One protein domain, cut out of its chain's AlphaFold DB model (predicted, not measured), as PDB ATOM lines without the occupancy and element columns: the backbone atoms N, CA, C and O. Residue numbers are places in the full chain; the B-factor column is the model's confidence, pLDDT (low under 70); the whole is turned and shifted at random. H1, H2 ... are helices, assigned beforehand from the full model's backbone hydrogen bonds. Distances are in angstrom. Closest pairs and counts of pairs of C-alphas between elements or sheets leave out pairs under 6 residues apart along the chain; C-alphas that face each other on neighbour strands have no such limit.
ATOM      1  N   PRO A 347     190.878 192.058 189.499       83.81
ATOM      2  CA  PRO A 347     190.275 192.240 188.180       83.81
ATOM      3  C   PRO A 347     188.827 192.731 188.244       83.81
ATOM      4  O   PRO A 347     188.479 193.725 187.613       83.81
ATOM      5  N   MET A 348     187.989 192.088 189.063       80.81
ATOM      6  CA  MET A 348     186.575 192.457 189.170       80.81
ATOM      7  C   MET A 348     186.375 193.820 189.841       80.81
ATOM      8  O   MET A 348     185.522 194.599 189.429       80.81
ATOM      9  N   SER A 349     187.149 194.116 190.888       83.00
ATOM     10  CA  SER A 349     187.010 195.372 191.640       83.00
ATOM     11  C   SER A 349     187.478 196.571 190.818       83.00
ATOM     12  O   SER A 349     186.851 197.626 190.857       83.00
ATOM     13  N   LEU A 350     188.547 196.393 190.038       86.56
ATOM     14  CA  LEU A 350     189.059 197.403 189.119       86.56
ATOM     15  C   LEU A 350     188.070 197.641 187.974       86.56
ATOM     16  O   LEU A 350     187.779 198.792 187.665       86.56
ATOM     17  N   LEU A 351     187.480 196.578 187.416       88.75
ATOM     18  CA  LEU A 351     186.439 196.685 186.392       88.75
ATOM     19  C   LEU A 351     185.204 197.437 186.902       88.75
ATOM     20  O   LEU A 351     184.726 198.347 186.232       88.75
ATOM     21  N   LEU A 352     184.704 197.096 188.095       87.56
ATOM     22  CA  LEU A 352     183.566 197.796 188.703       87.56
ATOM     23  C   LEU A 352     183.902 199.259 189.024       87.56
ATOM     24  O   LEU A 352     183.078 200.139 188.783       87.56
ATOM     25  N   GLY A 353     185.111 199.537 189.520       88.25
ATOM     26  CA  GLY A 353     185.578 200.902 189.765       88.25
ATOM     27  C   GLY A 353     185.659 201.727 188.477       88.25
ATOM     28  O   GLY A 353     185.139 202.837 188.420       88.25
ATOM     29  N   PHE A 354     186.225 201.154 187.415       91.38
ATOM     30  CA  PHE A 354     186.282 201.778 186.093       91.38
ATOM     31  C   PHE A 354     184.884 202.046 185.523       91.38
ATOM     32  O   PHE A 354     184.600 203.157 185.078       91.38
ATOM     33  N   LEU A 355     183.982 201.065 185.611       91.38
ATOM     34  CA  LEU A 355     182.588 201.208 185.195       91.38
ATOM     35  C   LEU A 355     181.871 202.324 185.972       91.38
ATOM     36  O   LEU A 355     181.115 203.089 185.380       91.38
ATOM     37  N   THR A 356     182.150 202.458 187.272       90.44
ATOM     38  CA  THR A 356     181.602 203.533 188.114       90.44
ATOM     39  C   THR A 356     182.043 204.908 187.615       90.44
ATOM     40  O   THR A 356     181.215 205.806 187.487       90.44
ATOM     41  N   ILE A 357     183.330 205.071 187.285       92.12
ATOM     42  CA  ILE A 357     183.882 206.336 186.776       92.12
ATOM     43  C   ILE A 357     183.262 206.694 185.421       92.12
ATOM     44  O   ILE A 357     182.881 207.847 185.209       92.12
ATOM     45  N   ILE A 358     183.123 205.718 184.516       92.25
ATOM     46  CA  ILE A 358     182.489 205.929 183.206       92.25
ATOM     47  C   ILE A 358     181.031 206.343 183.373       92.25
ATOM     48  O   ILE A 358     180.623 207.350 182.797       92.25
ATOM     49  N   LEU A 359     180.255 205.597 184.164       91.69
ATOM     50  CA  LEU A 359     178.837 205.885 184.383       91.69
ATOM     51  C   LEU A 359     178.642 207.254 185.033       91.69
ATOM     52  O   LEU A 359     177.782 208.009 184.594       91.69
ATOM     53  N   PHE A 360     179.470 207.608 186.018       91.50
ATOM     54  CA  PHE A 360     179.429 208.933 186.633       91.50
ATOM     55  C   PHE A 360     179.745 210.046 185.629       91.50
ATOM     56  O   PHE A 360     179.013 211.029 185.554       91.50
ATOM     57  N   SER A 361     180.799 209.880 184.826       90.50
ATOM     58  CA  SER A 361     181.187 210.863 183.802       90.50
ATOM     59  C   SER A 361     180.079 211.048 182.764       90.50
ATOM     60  O   SER A 361     179.744 212.172 182.399       90.50
ATOM     61  N   TYR A 362     179.466 209.945 182.336       91.56
ATOM     62  CA  TYR A 362     178.319 209.947 181.441       91.56
ATOM     63  C   TYR A 362     177.114 210.684 182.052       91.56
ATOM     64  O   TYR A 362     176.592 211.596 181.415       91.56
ATOM     65  N   ILE A 363     176.716 210.352 183.289       90.56
ATOM     66  CA  ILE A 363     175.621 211.024 184.009       90.56
ATOM     67  C   ILE A 363     175.917 212.521 184.103       90.56
ATOM     68  O   ILE A 363     175.061 213.339 183.786       90.56
ATOM     69  N   PHE A 364     177.139 212.892 184.484       90.69
ATOM     70  CA  PHE A 364     177.529 214.288 184.629       90.69
ATOM     71  C   PHE A 364     177.392 215.060 183.309       90.69
ATOM     72  O   PHE A 364     176.756 216.112 183.285       90.69
ATOM     73  N   VAL A 365     177.915 214.534 182.198       89.44
ATOM     74  CA  VAL A 365     177.816 215.178 180.872       89.44
ATOM     75  C   VAL A 365     176.367 215.233 180.376       89.44
ATOM     76  O   VAL A 365     175.917 216.270 179.877       89.44
ATOM     77  N   PHE A 366     175.622 214.141 180.545       90.25
ATOM     78  CA  PHE A 366     174.217 214.044 180.158       90.25
ATOM     79  C   PHE A 366     173.368 215.079 180.901       90.25
ATOM     80  O   PHE A 366     172.752 215.942 180.276       90.25
ATOM     81  N   TYR A 367     173.405 215.077 182.235       90.19
ATOM     82  CA  TYR A 367     172.636 216.020 183.045       90.19
ATOM     83  C   TYR A 367     173.144 217.459 182.928       90.19
ATOM     84  O   TYR A 367     172.352 218.377 183.118       90.19
ATOM     85  N   SER A 368     174.403 217.685 182.538       89.12
ATOM     86  CA  SER A 368     174.879 219.025 182.162       89.12
ATOM     87  C   SER A 368     174.169 219.558 180.919       89.12
ATOM     88  O   SER A 368     173.750 220.715 180.892       89.12
ATOM     89  N   SER A 369     173.986 218.708 179.902       88.06
ATOM     90  CA  SER A 369     173.233 219.059 178.690       88.06
ATOM     91  C   SER A 369     171.767 219.335 179.012       88.06
ATOM     92  O   SER A 369     171.227 220.371 178.625       88.06
ATOM     93  N   VAL A 370     171.150 218.457 179.807       88.81
ATOM     94  CA  VAL A 370     169.765 218.612 180.274       88.81
ATOM     95  C   VAL A 370     169.605 219.901 181.093       88.81
ATOM     96  O   VAL A 370     168.669 220.651 180.840       88.81
ATOM     97  N   ALA A 371     170.528 220.217 182.009       88.56
ATOM     98  CA  ALA A 371     170.492 221.432 182.829       88.56
ATOM     99  C   ALA A 371     170.573 222.716 181.986       88.56
ATOM    100  O   ALA A 371     169.817 223.662 182.221       88.56
ATOM    101  N   TYR A 372     171.452 222.740 180.978       88.19
ATOM    102  CA  TYR A 372     171.568 223.871 180.056       88.19
ATOM    103  C   TYR A 372     170.258 224.097 179.292       88.19
ATOM    104  O   TYR A 372     169.759 225.224 179.233       88.19
ATOM    105  N   ILE A 373     169.658 223.029 178.755       84.81
ATOM    106  CA  ILE A 373     168.389 223.115 178.016       84.81
ATOM    107  C   ILE A 373     167.227 223.495 178.936       84.81
ATOM    108  O   ILE A 373     166.354 224.279 178.560       84.81
ATOM    109  N   PHE A 374     167.230 222.970 180.157       85.81
ATOM    110  CA  PHE A 374     166.216 223.230 181.168       85.81
ATOM    111  C   PHE A 374     166.170 224.706 181.586       85.81
ATOM    112  O   PHE A 374     165.075 225.255 181.726       85.81
ATOM    113  N   MET A 375     167.329 225.344 181.785       83.75
ATOM    114  CA  MET A 375     167.404 226.666 182.417       83.75
ATOM    115  C   MET A 375     167.808 227.809 181.476       83.75
ATOM    116  O   MET A 375     167.229 228.885 181.580       83.75
ATOM    117  N   PHE A 376     168.765 227.601 180.565       82.56
ATOM    118  CA  PHE A 376     169.451 228.702 179.865       82.56
ATOM    119  C   PHE A 376     169.224 228.726 178.348       82.56
ATOM    120  O   PHE A 376     169.208 229.797 177.746       82.56
ATOM    121  N   SER A 377     168.978 227.574 177.715       82.12
ATOM    122  CA  SER A 377     168.917 227.460 176.247       82.12
ATOM    123  C   SER A 377     167.843 228.342 175.595       82.12
ATOM    124  O   SER A 377     168.067 228.917 174.530       82.12
ATOM    125  N   LYS A 378     166.683 228.512 176.241       78.44
ATOM    126  CA  LYS A 378     165.610 229.376 175.723       78.44
ATOM    127  C   LYS A 378     165.984 230.862 175.753       78.44
ATOM    128  O   LYS A 378     165.668 231.596 174.824       78.44
ATOM    129  N   GLU A 379     166.636 231.314 176.818       79.38
ATOM    130  CA  GLU A 379     167.082 232.705 176.934       79.38
ATOM    131  C   GLU A 379     168.220 232.985 175.944       79.38
ATOM    132  O   GLU A 379     168.178 233.970 175.208       79.38
ATOM    133  N   ASP A 380     169.170 232.056 175.829       78.31
ATOM    134  CA  ASP A 380     170.299 232.175 174.905       78.31
ATOM    135  C   ASP A 380     169.851 232.199 173.437       78.31
ATOM    136  O   ASP A 380     170.328 233.026 172.663       78.31
ATOM    137  N   THR A 381     168.880 231.372 173.048       73.31
ATOM    138  CA  THR A 381     168.324 231.384 171.682       73.31
ATOM    139  C   THR A 381     167.562 232.673 171.372       73.31
ATOM    140  O   THR A 381     167.740 233.234 170.293       73.31
ATOM    141  N   LEU A 382     166.793 233.215 172.323       75.94
ATOM    142  CA  LEU A 382     166.125 234.514 172.163       75.94
ATOM    143  C   LEU A 382     167.124 235.667 171.976       75.94
ATOM    144  O   LEU A 382     166.911 236.525 171.120       75.94
ATOM    145  N   THR A 383     168.225 235.679 172.735       73.94
ATOM    146  CA  THR A 383     169.275 236.700 172.564       73.94
ATOM    147  C   THR A 383     169.977 236.584 171.211       73.94
ATOM    148  O   THR A 383     170.214 237.600 170.561       73.94
ATOM    149  N   GLN A 384     170.233 235.364 170.728       74.12
ATOM    150  CA  GLN A 384     170.862 235.133 169.425       74.12
ATOM    151  C   GLN A 384     169.962 235.562 168.258       74.12
ATOM    152  O   GLN A 384     170.442 236.253 167.352       74.12
ATOM    153  N   ILE A 385     168.656 235.264 168.330       70.81
ATOM    154  CA  ILE A 385     167.644 235.745 167.372       70.81
ATOM    155  C   ILE A 385     167.608 237.282 167.354       70.81
ATOM    156  O   ILE A 385     167.602 237.884 166.281       70.81
ATOM    157  N   ALA A 386     167.657 237.934 168.523       69.62
ATOM    158  CA  ALA A 386     167.667 239.396 168.624       69.62
ATOM    159  C   ALA A 386     168.931 240.045 168.021       69.62
ATOM    160  O   ALA A 386     168.878 241.184 167.560       69.62
ATOM    161  N   THR A 387     170.057 239.324 167.991       72.31
ATOM    162  CA  THR A 387     171.330 239.786 167.401       72.31
ATOM    163  C   THR A 387     171.515 239.433 165.918       72.31
ATOM    164  O   THR A 387     172.539 239.784 165.339       72.31
ATOM    165  N   GLY A 388     170.542 238.768 165.282       56.38
ATOM    166  CA  GLY A 388     170.581 238.432 163.850       56.38
ATOM    167  C   GLY A 388     171.492 237.254 163.475       56.38
ATOM    168  O   GLY A 388     171.841 237.107 162.304       56.38
ATOM    169  N   VAL A 389     171.887 236.418 164.441       66.81
ATOM    170  CA  VAL A 389     172.711 235.218 164.214       66.81
ATOM    171  C   VAL A 389     171.806 234.021 163.898       66.81
ATOM    172  O   VAL A 389     170.808 233.806 164.581       66.81
ATOM    173  N   VAL A 390     172.151 233.225 162.875       56.34
ATOM    174  CA  VAL A 390     171.444 231.971 162.555       56.34
ATOM    175  C   VAL A 390     171.653 230.984 163.703       56.34
ATOM    176  O   VAL A 390     172.776 230.556 163.963       56.34
ATOM    177  N   THR A 391     170.577 230.639 164.404       59.00
ATOM    178  CA  THR A 391     170.617 229.737 165.558       59.00
ATOM    179  C   THR A 391     170.663 228.274 165.123       59.00
ATOM    180  O   THR A 391     169.826 227.828 164.335       59.00
ATOM    181  N   GLU A 392     171.607 227.511 165.678       58.50
ATOM    182  CA  GLU A 392     171.608 226.045 165.614       58.50
ATOM    183  C   GLU A 392     170.440 225.469 166.432       58.50
ATOM    184  O   GLU A 392     170.013 226.052 167.431       58.50
ATOM    185  N   THR A 393     169.908 224.320 166.010       58.19
ATOM    186  CA  THR A 393     168.820 223.653 166.736       58.19
ATOM    187  C   THR A 393     169.225 223.211 168.128       58.19
ATOM    188  O   THR A 393     170.350 222.766 168.343       58.19
ATOM    189  N   ALA A 394     168.275 223.263 169.064       63.19
ATOM    190  CA  ALA A 394     168.463 222.691 170.387       63.19
ATOM    191  C   ALA A 394     168.452 221.156 170.304       63.19
ATOM    192  O   ALA A 394     167.409 220.517 170.407       63.19
ATOM    193  N   GLU A 395     169.625 220.556 170.123       70.88
ATOM    194  CA  GLU A 395     169.795 219.116 170.291       70.88
ATOM    195  C   GLU A 395     169.762 218.740 171.777       70.88
ATOM    196  O   GLU A 395     170.229 219.486 172.640       70.88
ATOM    197  N   VAL A 396     169.228 217.550 172.076       69.44
ATOM    198  CA  VAL A 396     169.132 217.011 173.447       69.44
ATOM    199  C   VAL A 396     170.515 216.872 174.100       69.44
ATOM    200  O   VAL A 396     170.655 217.002 175.317       69.44
ATOM    201  N   PHE A 397     171.548 216.653 173.286       76.19
ATOM    202  CA  PHE A 397     172.939 216.624 173.708       76.19
ATOM    203  C   PHE A 397     173.672 217.862 173.221       76.19
ATOM    204  O   PHE A 397     173.786 218.089 172.022       76.19
ATOM    205  N   ASN A 398     174.241 218.629 174.151       78.88
ATOM    206  CA  ASN A 398     175.076 219.768 173.803       78.88
ATOM    207  C   ASN A 398     176.480 219.573 174.380       78.88
ATOM    208  O   ASN A 398     176.696 219.704 175.584       78.88
ATOM    209  N   ALA A 399     177.451 219.302 173.502       74.50
ATOM    210  CA  ALA A 399     178.847 219.076 173.883       74.50
ATOM    211  C   ALA A 399     179.483 220.274 174.620       74.50
ATOM    212  O   ALA A 399     180.409 220.097 175.406       74.50
ATOM    213  N   HIS A 400     178.953 221.481 174.410       81.56
ATOM    214  CA  HIS A 400     179.410 222.723 175.030       81.56
ATOM    215  C   HIS A 400     178.499 223.173 176.187       81.56
ATOM    216  O   HIS A 400     178.618 224.300 176.661       81.56
ATOM    217  N   ALA A 401     177.577 222.329 176.670       83.50
ATOM    218  CA  ALA A 401     176.661 222.691 177.756       83.50
ATOM    219  C   ALA A 401     177.401 223.127 179.026       83.50
ATOM    220  O   ALA A 401     177.045 224.131 179.636       83.50
ATOM    221  N   ILE A 402     178.457 222.399 179.396       83.94
ATOM    222  CA  ILE A 402     179.250 222.679 180.599       83.94
ATOM    223  C   ILE A 402     179.901 224.060 180.498       83.94
ATOM    224  O   ILE A 402     179.782 224.861 181.422       83.94
ATOM    225  N   THR A 403     180.547 224.358 179.369       84.88
ATOM    226  CA  THR A 403     181.216 225.648 179.148       84.88
ATOM    227  C   THR A 403     180.205 226.791 179.088       84.88
ATOM    228  O   THR A 403     180.404 227.807 179.737       84.88
ATOM    229  N   LYS A 404     179.058 226.593 178.425       82.69
ATOM    230  CA  LYS A 404     177.999 227.611 178.359       82.69
ATOM    231  C   LYS A 404     177.372 227.916 179.719       82.69
ATOM    232  O   LYS A 404     177.057 229.067 179.993       82.69
ATOM    233  N   ILE A 405     177.187 226.908 180.576       84.75
ATOM    234  CA  ILE A 405     176.727 227.116 181.958       84.75
ATOM    235  C   ILE A 405     177.799 227.849 182.771       84.75
ATOM    236  O   ILE A 405     177.470 228.708 183.589       84.75
ATOM    237  N   TRP A 406     179.076 227.535 182.543       85.00
ATOM    238  CA  TRP A 406     180.200 228.187 183.214       85.00
ATOM    239  C   TRP A 406     180.239 229.695 182.945       85.00
ATOM    240  O   TRP A 406     180.451 230.489 183.865       85.00
ATOM    241  N   ASP A 407     179.936 230.097 181.711       85.81
ATOM    242  CA  ASP A 407     179.875 231.502 181.294       85.81
ATOM    243  C   ASP A 407     178.744 232.291 181.984       85.81
ATOM    244  O   ASP A 407     178.765 233.522 182.010       85.81
ATOM    245  N   LYS A 408     177.775 231.606 182.614       81.88
ATOM    246  CA  LYS A 408     176.706 232.219 183.428       81.88
ATOM    247  C   LYS A 408     177.141 232.549 184.864       81.88
ATOM    248  O   LYS A 408     176.338 233.058 185.648       81.88
ATOM    249  N   GLY A 409     178.399 232.282 185.225       85.06
ATOM    250  CA  GLY A 409     178.976 232.588 186.535       85.06
ATOM    251  C   GLY A 409     178.674 231.547 187.620       85.06
ATOM    252  O   GLY A 409     178.129 230.473 187.369       85.06
ATOM    253  N   ALA A 410     179.035 231.865 188.870       84.31
ATOM    254  CA  ALA A 410     179.004 230.916 189.993       84.31
ATOM    255  C   ALA A 410     177.617 230.293 190.260       84.31
ATOM    256  O   ALA A 410     177.530 229.127 190.648       84.31
ATOM    257  N   GLY A 411     176.533 231.038 190.011       83.75
ATOM    258  CA  GLY A 411     175.163 230.537 190.162       83.75
ATOM    259  C   GLY A 411     174.823 229.395 189.196       83.75
ATOM    260  O   GLY A 411     174.187 228.425 189.605       83.75
ATOM    261  N   GLY A 412     175.304 229.459 187.948       83.56
ATOM    262  CA  GLY A 412     175.121 228.391 186.958       83.56
ATOM    263  C   GLY A 412     175.847 227.103 187.349       83.56
ATOM    264  O   GLY A 412     175.284 226.015 187.249       83.56
ATOM    265  N   ILE A 413     177.063 227.228 187.886       84.88
ATOM    266  CA  ILE A 413     177.868 226.091 188.360       84.88
ATOM    267  C   ILE A 413     177.206 225.415 189.570       84.88
ATOM    268  O   ILE A 413     177.078 224.192 189.598       84.88
ATOM    269  N   MET A 414     176.740 226.189 190.558       85.75
ATOM    270  CA  MET A 414     176.022 225.631 191.713       85.75
ATOM    271  C   MET A 414     174.739 224.910 191.296       85.75
ATOM    272  O   MET A 414     174.468 223.812 191.784       85.75
ATOM    273  N   PHE A 415     173.971 225.507 190.380       86.94
ATOM    274  CA  PHE A 415     172.777 224.874 189.834       86.94
ATOM    275  C   PHE A 415     173.117 223.557 189.139       86.94
ATOM    276  O   PHE A 415     172.456 222.562 189.407       86.94
ATOM    277  N   LEU A 416     174.177 223.516 188.326       88.50
ATOM    278  CA  LEU A 416     174.616 222.298 187.650       88.50
ATOM    279  C   LEU A 416     174.907 221.157 188.636       88.50
ATOM    280  O   LEU A 416     174.378 220.058 188.477       88.50
ATOM    281  N   PHE A 417     175.705 221.410 189.677       89.12
ATOM    282  CA  PHE A 417     176.017 220.380 190.673       89.12
ATOM    283  C   PHE A 417     174.782 219.922 191.451       89.12
ATOM    284  O   PHE A 417     174.633 218.726 191.696       89.12
ATOM    285  N   LEU A 418     173.874 220.838 191.804       88.38
ATOM    286  CA  LEU A 418     172.609 220.483 192.450       88.38
ATOM    287  C   LEU A 418     171.726 219.637 191.519       88.38
ATOM    288  O   LEU A 418     171.149 218.637 191.943       88.38
ATOM    289  N   PHE A 419     171.657 220.016 190.244       88.62
ATOM    290  CA  PHE A 419     170.833 219.374 189.225       88.62
ATOM    291  C   PHE A 419     171.299 217.947 188.921       88.62
ATOM    292  O   PHE A 419     170.474 217.044 188.844       88.62
ATOM    293  N   VAL A 420     172.613 217.724 188.815       90.62
ATOM    294  CA  VAL A 420     173.207 216.382 188.676       90.62
ATOM    295  C   VAL A 420     173.118 215.603 189.996       90.62
ATOM    296  O   VAL A 420     172.914 214.389 190.002       90.62
ATOM    297  N   GLY A 421     173.266 216.290 191.131       87.56
ATOM    298  CA  GLY A 421     173.325 215.683 192.457       87.56
ATOM    299  C   GLY A 421     172.013 215.042 192.910       87.56
ATOM    300  O   GLY A 421     172.056 214.002 193.559       87.56
ATOM    301  N   ILE A 422     170.857 215.611 192.555       88.56
ATOM    302  CA  ILE A 422     169.545 215.096 192.987       88.56
ATOM    303  C   ILE A 422     169.259 213.682 192.430       88.56
ATOM    304  O   ILE A 422     169.011 212.786 193.242       88.56
ATOM    305  N   PRO A 423     169.331 213.418 191.106       87.38
ATOM    306  CA  PRO A 423     169.144 212.068 190.570       87.38
ATOM    307  C   PRO A 423     170.172 211.071 191.121       87.38
ATOM    308  O   PRO A 423     169.810 209.970 191.533       87.38
ATOM    309  N   VAL A 424     171.446 211.471 191.211       88.88
ATOM    310  CA  VAL A 424     172.516 210.621 191.763       88.88
ATOM    311  C   VAL A 424     172.245 210.260 193.226       88.88
ATOM    312  O   VAL A 424     172.387 209.098 193.601       88.88
ATOM    313  N   ALA A 425     171.808 211.218 194.049       87.12
ATOM    314  CA  ALA A 425     171.459 210.974 195.444       87.12
ATOM    315  C   ALA A 425     170.284 209.995 195.570       87.12
ATOM    316  O   ALA A 425     170.352 209.081 196.387       87.12
ATOM    317  N   LEU A 426     169.251 210.130 194.727       86.69
ATOM    318  CA  LEU A 426     168.117 209.199 194.676       86.69
ATOM    319  C   LEU A 426     168.547 207.775 194.292       86.69
ATOM    320  O   LEU A 426     168.076 206.812 194.897       86.69
ATOM    321  N   GLY A 427     169.499 207.643 193.361       85.12
ATOM    322  CA  GLY A 427     170.127 206.366 193.006       85.12
ATOM    323  C   GLY A 427     170.939 205.714 194.129       85.12
ATOM    324  O   GLY A 427     171.161 204.506 194.088       85.12
ATOM    325  N   LEU A 428     171.343 206.481 195.147       86.88
ATOM    326  CA  LEU A 428     172.146 206.017 196.285       86.88
ATOM    327  C   LEU A 428     171.363 205.921 197.609       86.88
ATOM    328  O   LEU A 428     171.955 205.591 198.636       86.88
ATOM    329  N   VAL A 429     170.046 206.164 197.616       82.56
ATOM    330  CA  VAL A 429     169.210 206.162 198.839       82.56
ATOM    331  C   VAL A 429     169.298 204.850 199.626       82.56
ATOM    332  O   VAL A 429     169.325 204.883 200.857       82.56
ATOM    333  N   ASP A 430     169.368 203.707 198.938       73.25
ATOM    334  CA  ASP A 430     169.506 202.388 199.579       73.25
ATOM    335  C   ASP A 430     170.818 202.298 200.384       73.25
ATOM    336  O   ASP A 430     170.847 201.844 201.526       73.25
ATOM    337  N   LEU A 431     171.908 202.847 199.845       72.88
ATOM    338  CA  LEU A 431     173.221 202.815 200.484       72.88
ATOM    339  C   LEU A 431     173.292 203.694 201.738       72.88
ATOM    340  O   LEU A 431     173.850 203.279 202.750       72.88
ATOM    341  N   ILE A 432     172.713 204.896 201.672       67.81
ATOM    342  CA  ILE A 432     172.802 205.916 202.730       67.81
ATOM    343  C   ILE A 432     172.103 205.455 204.019       67.81
ATOM    344  O   ILE A 432     172.517 205.832 205.112       67.81
ATOM    345  N   LYS A 433     171.046 204.640 203.917       64.69
ATOM    346  CA  LYS A 433     170.272 204.210 205.090       64.69
ATOM    347  C   LYS A 433     170.758 202.902 205.716       64.69
ATOM    348  O   LYS A 433     170.562 202.717 206.917       64.69
ATOM    349  N   ASN A 434     171.414 202.034 204.942       57.03
ATOM    350  CA  ASN A 434     171.917 200.743 205.430       57.03
ATOM    351  C   ASN A 434     172.938 200.882 206.579       57.03
ATOM    352  O   ASN A 434     173.044 199.972 207.394       57.03
ATOM    353  N   ASP A 435     173.604 202.030 206.723       49.22
ATOM    354  CA  ASP A 435     174.576 202.290 207.801       49.22
ATOM    355  C   ASP A 435     173.934 202.428 209.203       49.22
ATOM    356  O   ASP A 435     174.603 202.290 210.223       49.22
ATOM    357  N   HIS A 436     172.617 202.675 209.286       46.50
ATOM    358  CA  HIS A 436     171.927 202.930 210.560       46.50
ATOM    359  C   HIS A 436     171.077 201.764 211.091       46.50
ATOM    360  O   HIS A 436     170.632 201.824 212.236       46.50
ATOM    361  N   THR A 437     170.831 200.711 210.305       44.81
ATOM    362  CA  THR A 437     169.835 199.671 210.645       44.81
ATOM    363  C   THR A 437     170.397 198.280 210.947       44.81
ATOM    364  O   THR A 437     169.679 197.466 211.524       44.81
ATOM    365  N   GLY A 447     163.009 191.462 206.428       46.94
ATOM    366  CA  GLY A 447     163.345 191.643 205.001       46.94
ATOM    367  C   GLY A 447     162.409 192.598 204.226       46.94
ATOM    368  O   GLY A 447     162.646 192.895 203.058       46.94
ATOM    369  N   LYS A 448     161.348 193.113 204.867       48.88
ATOM    370  CA  LYS A 448     160.418 194.109 204.314       48.88
ATOM    371  C   LYS A 448     161.002 195.528 204.252       48.88
ATOM    372  O   LYS A 448     160.619 196.273 203.356       48.88
ATOM    373  N   SER A 449     161.917 195.901 205.153       54.41
ATOM    374  CA  SER A 449     162.460 197.273 205.217       54.41
ATOM    375  C   SER A 449     163.401 197.571 204.041       54.41
ATOM    376  O   SER A 449     163.264 198.594 203.370       54.41
ATOM    377  N   LYS A 450     164.282 196.618 203.707       57.84
ATOM    378  CA  LYS A 450     165.269 196.747 202.622       57.84
ATOM    379  C   LYS A 450     164.627 196.921 201.241       57.84
ATOM    380  O   LYS A 450     165.035 197.775 200.460       57.84
ATOM    381  N   ASN A 451     163.562 196.171 200.955       64.38
ATOM    382  CA  ASN A 451     162.849 196.302 199.682       64.38
ATOM    383  C   ASN A 451     162.108 197.643 199.552       64.38
ATOM    384  O   ASN A 451     161.970 198.149 198.441       64.38
ATOM    385  N   LEU A 452     161.661 198.242 200.661       71.12
ATOM    386  CA  LEU A 452     160.884 199.480 200.635       71.12
ATOM    387  C   LEU A 452     161.707 200.678 200.138       71.12
ATOM    388  O   LEU A 452     161.244 201.401 199.259       71.12
ATOM    389  N   TYR A 453     162.926 200.881 200.650       74.06
ATOM    390  CA  TYR A 453     163.769 202.020 200.249       74.06
ATOM    391  C   TYR A 453     164.271 201.904 198.815       74.06
ATOM    392  O   TYR A 453     164.329 202.907 198.107       74.06
ATOM    393  N   ARG A 454     164.549 200.682 198.354       73.25
ATOM    394  CA  ARG A 454     164.898 200.420 196.958       73.25
ATOM    395  C   ARG A 454     163.750 200.761 196.004       73.25
ATOM    396  O   ARG A 454     163.978 201.385 194.971       73.25
ATOM    397  N   ILE A 455     162.516 200.398 196.364       81.25
ATOM    398  CA  ILE A 455     161.314 200.769 195.599       81.25
ATOM    399  C   ILE A 455     161.110 202.290 195.628       81.25
ATOM    400  O   ILE A 455     160.831 202.889 194.592       81.25
ATOM    401  N   LEU A 456     161.292 202.927 196.789       81.62
ATOM    402  CA  LEU A 456     161.140 204.375 196.950       81.62
ATOM    403  C   LEU A 456     162.172 205.161 196.123       81.62
ATOM    404  O   LEU A 456     161.811 206.137 195.472       81.62
ATOM    405  N   GLY A 457     163.433 204.719 196.115       83.31
ATOM    406  CA  GLY A 457     164.504 205.307 195.307       83.31
ATOM    407  C   GLY A 457     164.225 205.188 193.810       83.31
ATOM    408  O   GLY A 457     164.316 206.180 193.093       83.31
ATOM    409  N   LEU A 458     163.778 204.014 193.345       86.19
ATOM    410  CA  LEU A 458     163.363 203.795 191.953       86.19
ATOM    411  C   LEU A 458     162.204 204.703 191.530       86.19
ATOM    412  O   LEU A 458     162.269 205.334 190.477       86.19
ATOM    413  N   LEU A 459     161.157 204.800 192.357       88.19
ATOM    414  CA  LEU A 459     160.042 205.716 192.107       88.19
ATOM    415  C   LEU A 459     160.517 207.174 192.079       88.19
ATOM    416  O   LEU A 459     160.083 207.936 191.220       88.19
ATOM    417  N   GLY A 460     161.437 207.545 192.971       86.88
ATOM    418  CA  GLY A 460     162.062 208.865 192.993       86.88
ATOM    419  C   GLY A 460     162.801 209.195 191.696       86.88
ATOM    420  O   GLY A 460     162.580 210.270 191.143       86.88
ATOM    421  N   ILE A 461     163.619 208.269 191.180       88.88
ATOM    422  CA  ILE A 461     164.334 208.430 189.902       88.88
ATOM    423  C   ILE A 461     163.336 208.641 188.759       88.88
ATOM    424  O   ILE A 461     163.449 209.612 188.019       88.88
ATOM    425  N   LEU A 462     162.321 207.777 188.647       91.44
ATOM    426  CA  LEU A 462     161.319 207.872 187.579       91.44
ATOM    427  C   LEU A 462     160.534 209.192 187.638       91.44
ATOM    428  O   LEU A 462     160.228 209.774 186.599       91.44
ATOM    429  N   LEU A 463     160.218 209.686 188.838       91.62
ATOM    430  CA  LEU A 463     159.518 210.959 189.014       91.62
ATOM    431  C   LEU A 463     160.388 212.159 188.629       91.62
ATOM    432  O   LEU A 463     159.923 213.032 187.892       91.62
ATOM    433  N   VAL A 464     161.631 212.213 189.118       90.00
ATOM    434  CA  VAL A 464     162.546 213.325 188.825       90.00
ATOM    435  C   VAL A 464     162.892 213.348 187.342       90.00
ATOM    436  O   VAL A 464     162.721 214.387 186.707       90.00
ATOM    437  N   ASP A 465     163.272 212.216 186.756       89.56
ATOM    438  CA  ASP A 465     163.673 212.167 185.348       89.56
ATOM    439  C   ASP A 465     162.488 212.370 184.409       89.56
ATOM    440  O   ASP A 465     162.636 213.004 183.366       89.56
ATOM    441  N   GLY A 466     161.290 211.921 184.797       90.19
ATOM    442  CA  GLY A 466     160.055 212.234 184.078       90.19
ATOM    443  C   GLY A 466     159.770 213.736 184.057       90.19
ATOM    444  O   GLY A 466     159.430 214.295 183.012       90.19
ATOM    445  N   PHE A 467     159.969 214.420 185.189       90.44
ATOM    446  CA  PHE A 467     159.838 215.875 185.268       90.44
ATOM    447  C   PHE A 467     160.912 216.602 184.445       90.44
ATOM    448  O   PHE A 467     160.589 217.551 183.723       90.44
ATOM    449  N   MET A 468     162.168 216.147 184.512       88.19
ATOM    450  CA  MET A 468     163.267 216.713 183.725       88.19
ATOM    451  C   MET A 468     163.010 216.555 182.225       88.19
ATOM    452  O   MET A 468     163.048 217.546 181.496       88.19
ATOM    453  N   ALA A 469     162.674 215.345 181.772       90.25
ATOM    454  CA  ALA A 469     162.362 215.047 180.378       90.25
ATOM    455  C   ALA A 469     161.193 215.889 179.860       90.25
ATOM    456  O   ALA A 469     161.273 216.466 178.779       90.25
ATOM    457  N   TYR A 470     160.136 216.040 180.662       90.38
ATOM    458  CA  TYR A 470     158.996 216.886 180.316       90.38
ATOM    459  C   TYR A 470     159.414 218.344 180.078       90.38
ATOM    460  O   TYR A 470     159.061 218.950 179.062       90.38
ATOM    461  N   LYS A 471     160.172 218.922 181.014       87.62
ATOM    462  CA  LYS A 471     160.601 220.322 180.936       87.62
ATOM    463  C   LYS A 471     161.578 220.563 179.791       87.62
ATOM    464  O   LYS A 471     161.422 221.548 179.074       87.62
ATOM    465  N   VAL A 472     162.536 219.663 179.599       86.50
ATOM    466  CA  VAL A 472     163.522 219.754 178.518       86.50
ATOM    467  C   VAL A 472     162.857 219.632 177.151       86.50
ATOM    468  O   VAL A 472     163.061 220.511 176.320       86.50
ATOM    469  N   SER A 473     161.978 218.653 176.933       87.06
ATOM    470  CA  SER A 473     161.255 218.520 175.661       87.06
ATOM    471  C   SER A 473     160.341 219.696 175.363       87.06
ATOM    472  O   SER A 473     160.250 220.138 174.218       87.06
ATOM    473  N   LYS A 474     159.688 220.255 176.389       85.81
ATOM    474  CA  LYS A 474     158.891 221.472 176.219       85.81
ATOM    475  C   LYS A 474     159.764 222.652 175.790       85.81
ATOM    476  O   LYS A 474     159.370 223.386 174.888       85.81
ATOM    477  N   ASN A 475     160.927 222.827 176.415       83.94
ATOM    478  CA  ASN A 475     161.860 223.893 176.060       83.94
ATOM    479  C   ASN A 475     162.419 223.711 174.641       83.94
ATOM    480  O   ASN A 475     162.502 224.693 173.915       83.94
ATOM    481  N   ILE A 476     162.738 222.479 174.228       82.25
ATOM    482  CA  ILE A 476     163.185 222.170 172.858       82.25
ATOM    483  C   ILE A 476     162.091 222.528 171.848       82.25
ATOM    484  O   ILE A 476     162.349 223.305 170.938       82.25
ATOM    485  N   ASN A 477     160.849 222.076 172.058       83.25
ATOM    486  CA  ASN A 477     159.748 222.399 171.144       83.25
ATOM    487  C   ASN A 477     159.450 223.909 171.080       83.25
ATOM    488  O   ASN A 477     159.062 224.426 170.036       83.25
ATOM    489  N   GLU A 478     159.604 224.638 172.191       78.62
ATOM    490  CA  GLU A 478     159.482 226.102 172.181       78.62
ATOM    491  C   GLU A 478     160.611 226.775 171.385       78.62
ATOM    492  O   GLU A 478     160.349 227.765 170.707       78.62
ATOM    493  N   ILE A 479     161.834 226.240 171.425       77.00
ATOM    494  CA  ILE A 479     162.962 226.728 170.619       77.00
ATOM    495  C   ILE A 479     162.752 226.402 169.130       77.00
ATOM    496  O   ILE A 479     162.963 227.269 168.283       77.00
ATOM    497  N   ASP A 480     162.278 225.202 168.795       77.88
ATOM    498  CA  ASP A 480     161.996 224.799 167.407       77.88
ATOM    499  C   ASP A 480     160.878 225.641 166.773       77.88
ATOM    500  O   ASP A 480     160.962 226.017 165.601       77.88
ATOM    501  N   TYR A 481     159.876 226.023 167.571       79.88
ATOM    502  CA  TYR A 481     158.844 226.975 167.162       79.88
ATOM    503  C   TYR A 481     159.418 228.383 166.930       79.88
ATOM    504  O   TYR A 481     159.148 229.007 165.909       79.88
ATOM    505  N   LEU A 482     160.253 228.887 167.851       74.56
ATOM    506  CA  LEU A 482     160.886 230.211 167.729       74.56
ATOM    507  C   LEU A 482     161.864 230.315 166.546       74.56
ATOM    508  O   LEU A 482     162.136 231.415 166.072       74.56
ATOM    509  N   THR A 483     162.381 229.184 166.068       70.88
ATOM    510  CA  THR A 483     163.331 229.096 164.948       70.88
ATOM    511  C   THR A 483     162.674 228.708 163.615       70.88
ATOM    512  O   THR A 483     163.382 228.443 162.644       70.88
ATOM    513  N   ASN A 484     161.331 228.719 163.537       66.69
ATOM    514  CA  ASN A 484     160.525 228.357 162.356       66.69
ATOM    515  C   ASN A 484     160.785 226.935 161.810       66.69
ATOM    516  O   ASN A 484     160.635 226.691 160.612       66.69
ATOM    517  N   LYS A 485     161.174 225.980 162.664       65.75
ATOM    518  CA  LYS A 485     161.302 224.563 162.271       65.75
ATOM    519  C   LYS A 485     160.003 223.775 162.419       65.75
ATOM    520  O   LYS A 485     159.834 222.768 161.736       65.75
ATOM    521  N   THR A 486     159.089 224.222 163.279       67.81
ATOM    522  CA  THR A 486     157.769 223.614 163.470       67.81
ATOM    523  C   THR A 486     156.687 224.690 163.578       67.81
ATOM    524  O   THR A 486     156.847 225.679 164.286       67.81
ATOM    525  N   ASP A 487     155.547 224.485 162.912       60.44
ATOM    526  CA  ASP A 487     154.429 225.449 162.922       60.44
ATOM    527  C   ASP A 487     153.488 225.272 164.131       60.44
ATOM    528  O   ASP A 487     152.536 226.035 164.317       60.44
ATOM    529  N   VAL A 488     153.731 224.257 164.972       68.06
ATOM    530  CA  VAL A 488     152.811 223.833 166.038       68.06
ATOM    531  C   VAL A 488     153.464 223.935 167.412       68.06
ATOM    532  O   VAL A 488     154.412 223.224 167.744       68.06
ATOM    533  N   ARG A 489     152.882 224.774 168.275       72.25
ATOM    534  CA  ARG A 489     153.202 224.789 169.703       72.25
ATOM    535  C   ARG A 489     152.436 223.663 170.405       72.25
ATOM    536  O   ARG A 489     151.220 223.753 170.556       72.25
ATOM    537  N   LEU A 490     153.147 222.621 170.836       72.62
ATOM    538  CA  LEU A 490     152.552 221.448 171.487       72.62
ATOM    539  C   LEU A 490     151.811 221.821 172.784       72.62
ATOM    540  O   LEU A 490     152.296 222.637 173.579       72.62
ATOM    541  N   GLN A 491     150.646 221.201 173.014       70.12
ATOM    542  CA  GLN A 491     149.949 221.301 174.296       70.12
ATOM    543  C   GLN A 491     150.676 220.487 175.374       70.12
ATOM    544  O   GLN A 491     151.504 219.623 175.097       70.12
ATOM    545  N   THR A 492     150.353 220.763 176.641       70.62
ATOM    546  CA  THR A 492     151.033 220.213 177.825       70.62
ATOM    547  C   THR A 492     151.171 218.685 177.813       70.62
ATOM    548  O   THR A 492     152.171 218.200 178.323       70.62
ATOM    549  N   MET A 493     150.228 217.928 177.241       76.19
ATOM    550  CA  MET A 493     150.288 216.457 177.237       76.19
ATOM    551  C   MET A 493     151.005 215.861 176.019       76.19
ATOM    552  O   MET A 493     151.596 214.790 176.133       76.19
ATOM    553  N   ASP A 494     151.046 216.570 174.890       80.62
ATOM    554  CA  ASP A 494     151.638 216.051 173.649       80.62
ATOM    555  C   ASP A 494     153.174 215.978 173.718       80.62
ATOM    556  O   ASP A 494     153.806 215.214 172.992       80.62
ATOM    557  N   VAL A 495     153.785 216.719 174.652       80.75
ATOM    558  CA  VAL A 495     155.237 216.730 174.904       80.75
ATOM    559  C   VAL A 495     155.776 215.335 175.258       80.75
ATOM    560  O   VAL A 495     156.919 215.023 174.933       80.75
ATOM    561  N   ILE A 496     154.965 214.470 175.875       83.50
ATOM    562  CA  ILE A 496     155.370 213.117 176.303       83.50
ATOM    563  C   ILE A 496     155.587 212.178 175.101       83.50
ATOM    564  O   ILE A 496     156.341 211.212 175.192       83.50
ATOM    565  N   TYR A 497     154.977 212.472 173.949       85.00
ATOM    566  CA  TYR A 497     155.138 211.682 172.722       85.00
ATOM    567  C   TYR A 497     156.322 212.131 171.857       85.00
ATOM    568  O   TYR A 497     156.570 211.544 170.807       85.00
ATOM    569  N   THR A 498     157.065 213.154 172.287       84.12
ATOM    570  CA  THR A 498     158.242 213.633 171.555       84.12
ATOM    571  C   THR A 498     159.425 212.681 171.705       84.12
ATOM    572  O   THR A 498     159.647 212.094 172.768       84.12
ATOM    573  N   GLU A 499     160.236 212.569 170.651       84.19
ATOM    574  CA  GLU A 499     161.478 211.789 170.682       84.19
ATOM    575  C   GLU A 499     162.421 212.294 171.780       84.19
ATOM    576  O   GLU A 499     162.982 211.503 172.537       84.19
ATOM    577  N   SER A 500     162.517 213.618 171.948       82.69
ATOM    578  CA  SER A 500     163.323 214.252 172.994       82.69
ATOM    579  C   SER A 500     162.903 213.830 174.406       82.69
ATOM    580  O   SER A 500     163.763 213.716 175.277       82.69
ATOM    581  N   PHE A 501     161.612 213.550 174.645       88.69
ATOM    582  CA  PHE A 501     161.128 213.157 175.972       88.69
ATOM    583  C   PHE A 501     161.626 211.764 176.334       88.69
ATOM    584  O   PHE A 501     162.263 211.583 177.370       88.69
ATOM    585  N   TRP A 502     161.386 210.788 175.457       89.06
ATOM    586  CA  TRP A 502     161.823 209.414 175.689       89.06
ATOM    587  C   TRP A 502     163.343 209.293 175.720       89.06
ATOM    588  O   TRP A 502     163.867 208.520 176.520       89.06
ATOM    589  N   LEU A 503     164.051 210.098 174.923       86.69
ATOM    590  CA  LEU A 503     165.508 210.140 174.938       86.69
ATOM    591  C   LEU A 503     166.023 210.628 176.297       86.69
ATOM    592  O   LEU A 503     166.831 209.938 176.909       86.69
ATOM    593  N   VAL A 504     165.518 211.752 176.819       88.06
ATOM    594  CA  VAL A 504     165.955 212.253 178.135       88.06
ATOM    595  C   VAL A 504     165.539 211.301 179.261       88.06
ATOM    596  O   VAL A 504     166.332 211.013 180.157       88.06
ATOM    597  N   PHE A 505     164.318 210.771 179.204       91.25
ATOM    598  CA  PHE A 505     163.765 209.923 180.255       91.25
ATOM    599  C   PHE A 505     164.482 208.574 180.372       91.25
ATOM    600  O   PHE A 505     164.916 208.196 181.461       91.25
ATOM    601  N   ILE A 506     164.629 207.839 179.265       89.25
ATOM    602  CA  ILE A 506     165.244 206.504 179.272       89.25
ATOM    603  C   ILE A 506     166.731 206.621 179.596       89.25
ATOM    604  O   ILE A 506     167.240 205.891 180.442       89.25
ATOM    605  N   LEU A 507     167.428 207.549 178.939       88.81
ATOM    606  CA  LEU A 507     168.879 207.680 179.031       88.81
ATOM    607  C   LEU A 507     169.306 208.224 180.411       88.81
ATOM    608  O   LEU A 507     170.304 207.763 180.973       88.81
ATOM    609  N   GLY A 508     168.498 209.113 181.003       87.75
ATOM    610  CA  GLY A 508     168.663 209.592 182.377       87.75
ATOM    611  C   GLY A 508     168.406 208.507 183.423       87.75
ATOM    612  O   GLY A 508     169.314 208.170 184.193       87.75
ATOM    613  N   SER A 509     167.215 207.900 183.397       89.94
ATOM    614  CA  SER A 509     166.779 206.972 184.452       89.94
ATOM    615  C   SER A 509     167.560 205.665 184.448       89.94
ATOM    616  O   SER A 509     167.959 205.173 185.507       89.94
ATOM    617  N   LEU A 510     167.869 205.132 183.260       90.56
ATOM    618  CA  LEU A 510     168.714 203.950 183.111       90.56
ATOM    619  C   LEU A 510     170.141 204.222 183.597       90.56
ATOM    620  O   LEU A 510     170.730 203.377 184.270       90.56
ATOM    621  N   GLY A 511     170.687 205.402 183.288       88.81
ATOM    622  CA  GLY A 511     172.024 205.811 183.708       88.81
ATOM    623  C   GLY A 511     172.182 205.823 185.225       88.81
ATOM    624  O   GLY A 511     173.080 205.174 185.766       88.81
ATOM    625  N   VAL A 512     171.272 206.515 185.912       89.56
ATOM    626  CA  VAL A 512     171.262 206.637 187.378       89.56
ATOM    627  C   VAL A 512     171.013 205.284 188.051       89.56
ATOM    628  O   VAL A 512     171.688 204.949 189.026       89.56
ATOM    629  N   PHE A 513     170.103 204.468 187.509       90.00
ATOM    630  CA  PHE A 513     169.833 203.126 188.026       90.00
ATOM    631  C   PHE A 513     171.054 202.200 187.931       90.00
ATOM    632  O   PHE A 513     171.427 201.561 188.919       90.00
ATOM    633  N   LEU A 514     171.704 202.143 186.761       89.38
ATOM    634  CA  LEU A 514     172.911 201.334 186.565       89.38
ATOM    635  C   LEU A 514     174.052 201.804 187.469       89.38
ATOM    636  O   LEU A 514     174.754 200.974 188.045       89.38
ATOM    637  N   PHE A 515     174.211 203.118 187.643       91.38
ATOM    638  CA  PHE A 515     175.193 203.682 188.564       91.38
ATOM    639  C   PHE A 515     174.957 203.223 190.011       91.38
ATOM    640  O   PHE A 515     175.887 202.723 190.645       91.38
ATOM    641  N   GLY A 516     173.715 203.293 190.506       87.44
ATOM    642  CA  GLY A 516     173.361 202.822 191.850       87.44
ATOM    643  C   GLY A 516     173.715 201.348 192.086       87.44
ATOM    644  O   GLY A 516     174.361 201.019 193.083       87.44
ATOM    645  N   LEU A 517     173.395 200.462 191.132       85.69
ATOM    646  CA  LEU A 517     173.697 199.023 191.233       85.69
ATOM    647  C   LEU A 517     175.201 198.715 191.305       85.69
ATOM    648  O   LEU A 517     175.635 197.823 192.047       85.69
ATOM    649  N   VAL A 518     176.006 199.424 190.509       88.88
ATOM    650  CA  VAL A 518     177.461 199.225 190.465       88.88
ATOM    651  C   VAL A 518     178.102 199.716 191.765       88.88
ATOM    652  O   VAL A 518     178.937 199.006 192.333       88.88
ATOM    653  N   VAL A 519     177.671 200.874 192.277       87.38
ATOM    654  CA  VAL A 519     178.159 201.431 193.548       87.38
ATOM    655  C   VAL A 519     177.793 200.528 194.731       87.38
ATOM    656  O   VAL A 519     178.666 200.223 195.543       87.38
ATOM    657  N   GLU A 520     176.559 200.019 194.802       84.75
ATOM    658  CA  GLU A 520     176.126 199.079 195.851       84.75
ATOM    659  C   GLU A 520     176.979 197.796 195.848       84.75
ATOM    660  O   GLU A 520     177.463 197.326 196.883       84.75
ATOM    661  N   SER A 521     177.231 197.243 194.657       82.88
ATOM    662  CA  SER A 521     178.062 196.047 194.480       82.88
ATOM    663  C   SER A 521     179.513 196.265 194.914       82.88
ATOM    664  O   SER A 521     180.145 195.353 195.457       82.88
ATOM    665  N   LEU A 522     180.055 197.460 194.665       83.44
ATOM    666  CA  LEU A 522     181.407 197.844 195.058       83.44
ATOM    667  C   LEU A 522     181.491 198.037 196.579       83.44
ATOM    668  O   LEU A 522     182.355 197.436 197.222       83.44
ATOM    669  N   PHE A 523     180.544 198.764 197.172       81.19
ATOM    670  CA  PHE A 523     180.466 199.001 198.614       81.19
ATOM    671  C   PHE A 523     180.355 197.701 199.425       81.19
ATOM    672  O   PHE A 523     181.153 197.466 200.333       81.19
ATOM    673  N   ASN A 524     179.468 196.780 199.029       77.81
ATOM    674  CA  ASN A 524     179.300 195.482 199.695       77.81
ATOM    675  C   ASN A 524     180.582 194.627 199.706       77.81
ATOM    676  O   ASN A 524     180.808 193.835 200.626       77.81
ATOM    677  N   ARG A 525     181.452 194.764 198.695       75.94
ATOM    678  CA  ARG A 525     182.751 194.066 198.647       75.94
ATOM    679  C   ARG A 525     183.783 194.688 199.587       75.94
ATOM    680  O   ARG A 525     184.612 193.954 200.124       75.94
ATOM    681  N   PHE A 526     183.738 196.002 199.797       74.06
ATOM    682  CA  PHE A 526     184.615 196.692 200.745       74.06
ATOM    683  C   PHE A 526     184.164 196.502 202.200       74.06
ATOM    684  O   PHE A 526     185.011 196.194 203.038       74.06
ATOM    685  N   ASN A 527     182.860 196.549 202.497       70.56
ATOM    686  CA  ASN A 527     182.346 196.338 203.859       70.56
ATOM    687  C   ASN A 527     182.661 194.946 204.416       70.56
ATOM    688  O   ASN A 527     183.077 194.824 205.566       70.56
ATOM    689  N   LYS A 528     182.611 193.895 203.586       66.62
ATOM    690  CA  LYS A 528     183.037 192.533 203.980       66.62
ATOM    691  C   LYS A 528     184.504 192.436 204.420       66.62
ATOM    692  O   LYS A 528     184.895 191.430 205.008       66.62
ATOM    693  N   ARG A 529     185.322 193.447 204.113       62.38
ATOM    694  CA  ARG A 529     186.746 193.531 204.464       62.38
ATOM    695  C   ARG A 529     187.017 194.454 205.648       62.38
ATOM    696  O   ARG A 529     188.167 194.515 206.086       62.38
TER     697      ARG A 529
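This is residues 347 to 437 and 447 to 529 of the 690 residues of the protein "DUF1669 domain-containing protein" of Chryseobacterium sp (UniProt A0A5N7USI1). Three long helices, H1, H6 and H8, form an elongated bundle, and H4 crosses one side of it, touching each of the three. H2 follows H1 along one end of H6, H5 packs on H6 toward its other end, and the short H3 and H7 pack on H1 and H6 respectively. The printed part has 174 residues with eight named helices, H1 to H8 in order, and no named strand: all helix. It is only just compact, close to loose, with a radius of gyration of the C-alphas of 18.7 A and spans of 63 by 33 by 29 A.

H1, residues 347 to 375, touches H3, residues 401 to 406, the closest C-alphas being Ser 369 and Ala 401, 5.1 A apart. H2, residues 377 to 386, touches H6, residues 447 to 482, at a shallow tilt of 8 degrees, with C-alphas 378 and 479 closest, 6.3 A apart. H4, residues 410 to 427, touches H6 at a steep tilt of 41 degrees, opposite ways, with C-alphas 426 and 457 closest, 5.3 A apart. H5, residues 429 to 434, touches H6, the hub, with C-alphas 430 and 454 closest, 5.7 A apart. H7, residues 494 to 497, touches H6 with C-alphas 495 and 474 closest, 6.1 A apart. H8, residues 499 to 527, touches H6 at a shallow tilt of 32 degrees, opposite ways, with C-alphas 501 and 469 closest, 5.0 A apart. Every O i to N i+4 pair is within hydrogen-bond range in H1, H2 and H3; H4 has 13 of 14, H5 1 of 2, H6 29 of 32 and H8 24 of 25, and H7 is too short for such a pair.

H1 begins at C-alpha 347 (190.275, 192.240, 188.180) and is 41.7 A long. H6 is 53.7 A, H8 42.1 A and H4 26.3 A; H8 ends at C-alpha 527 (182.346, 196.338, 203.859).

C-alphas 388 and 447, the two farthest apart, are 62.7 A apart. Residues 438 to 446 are not printed, and C-alphas 437 and 447 are 11.8 A apart across the cut. The links H2 to H3 and H6 to H7 are long. The pLDDT is under 70 in 27 residues, among them 388 to 394, 432 to 437 and 447 to 451.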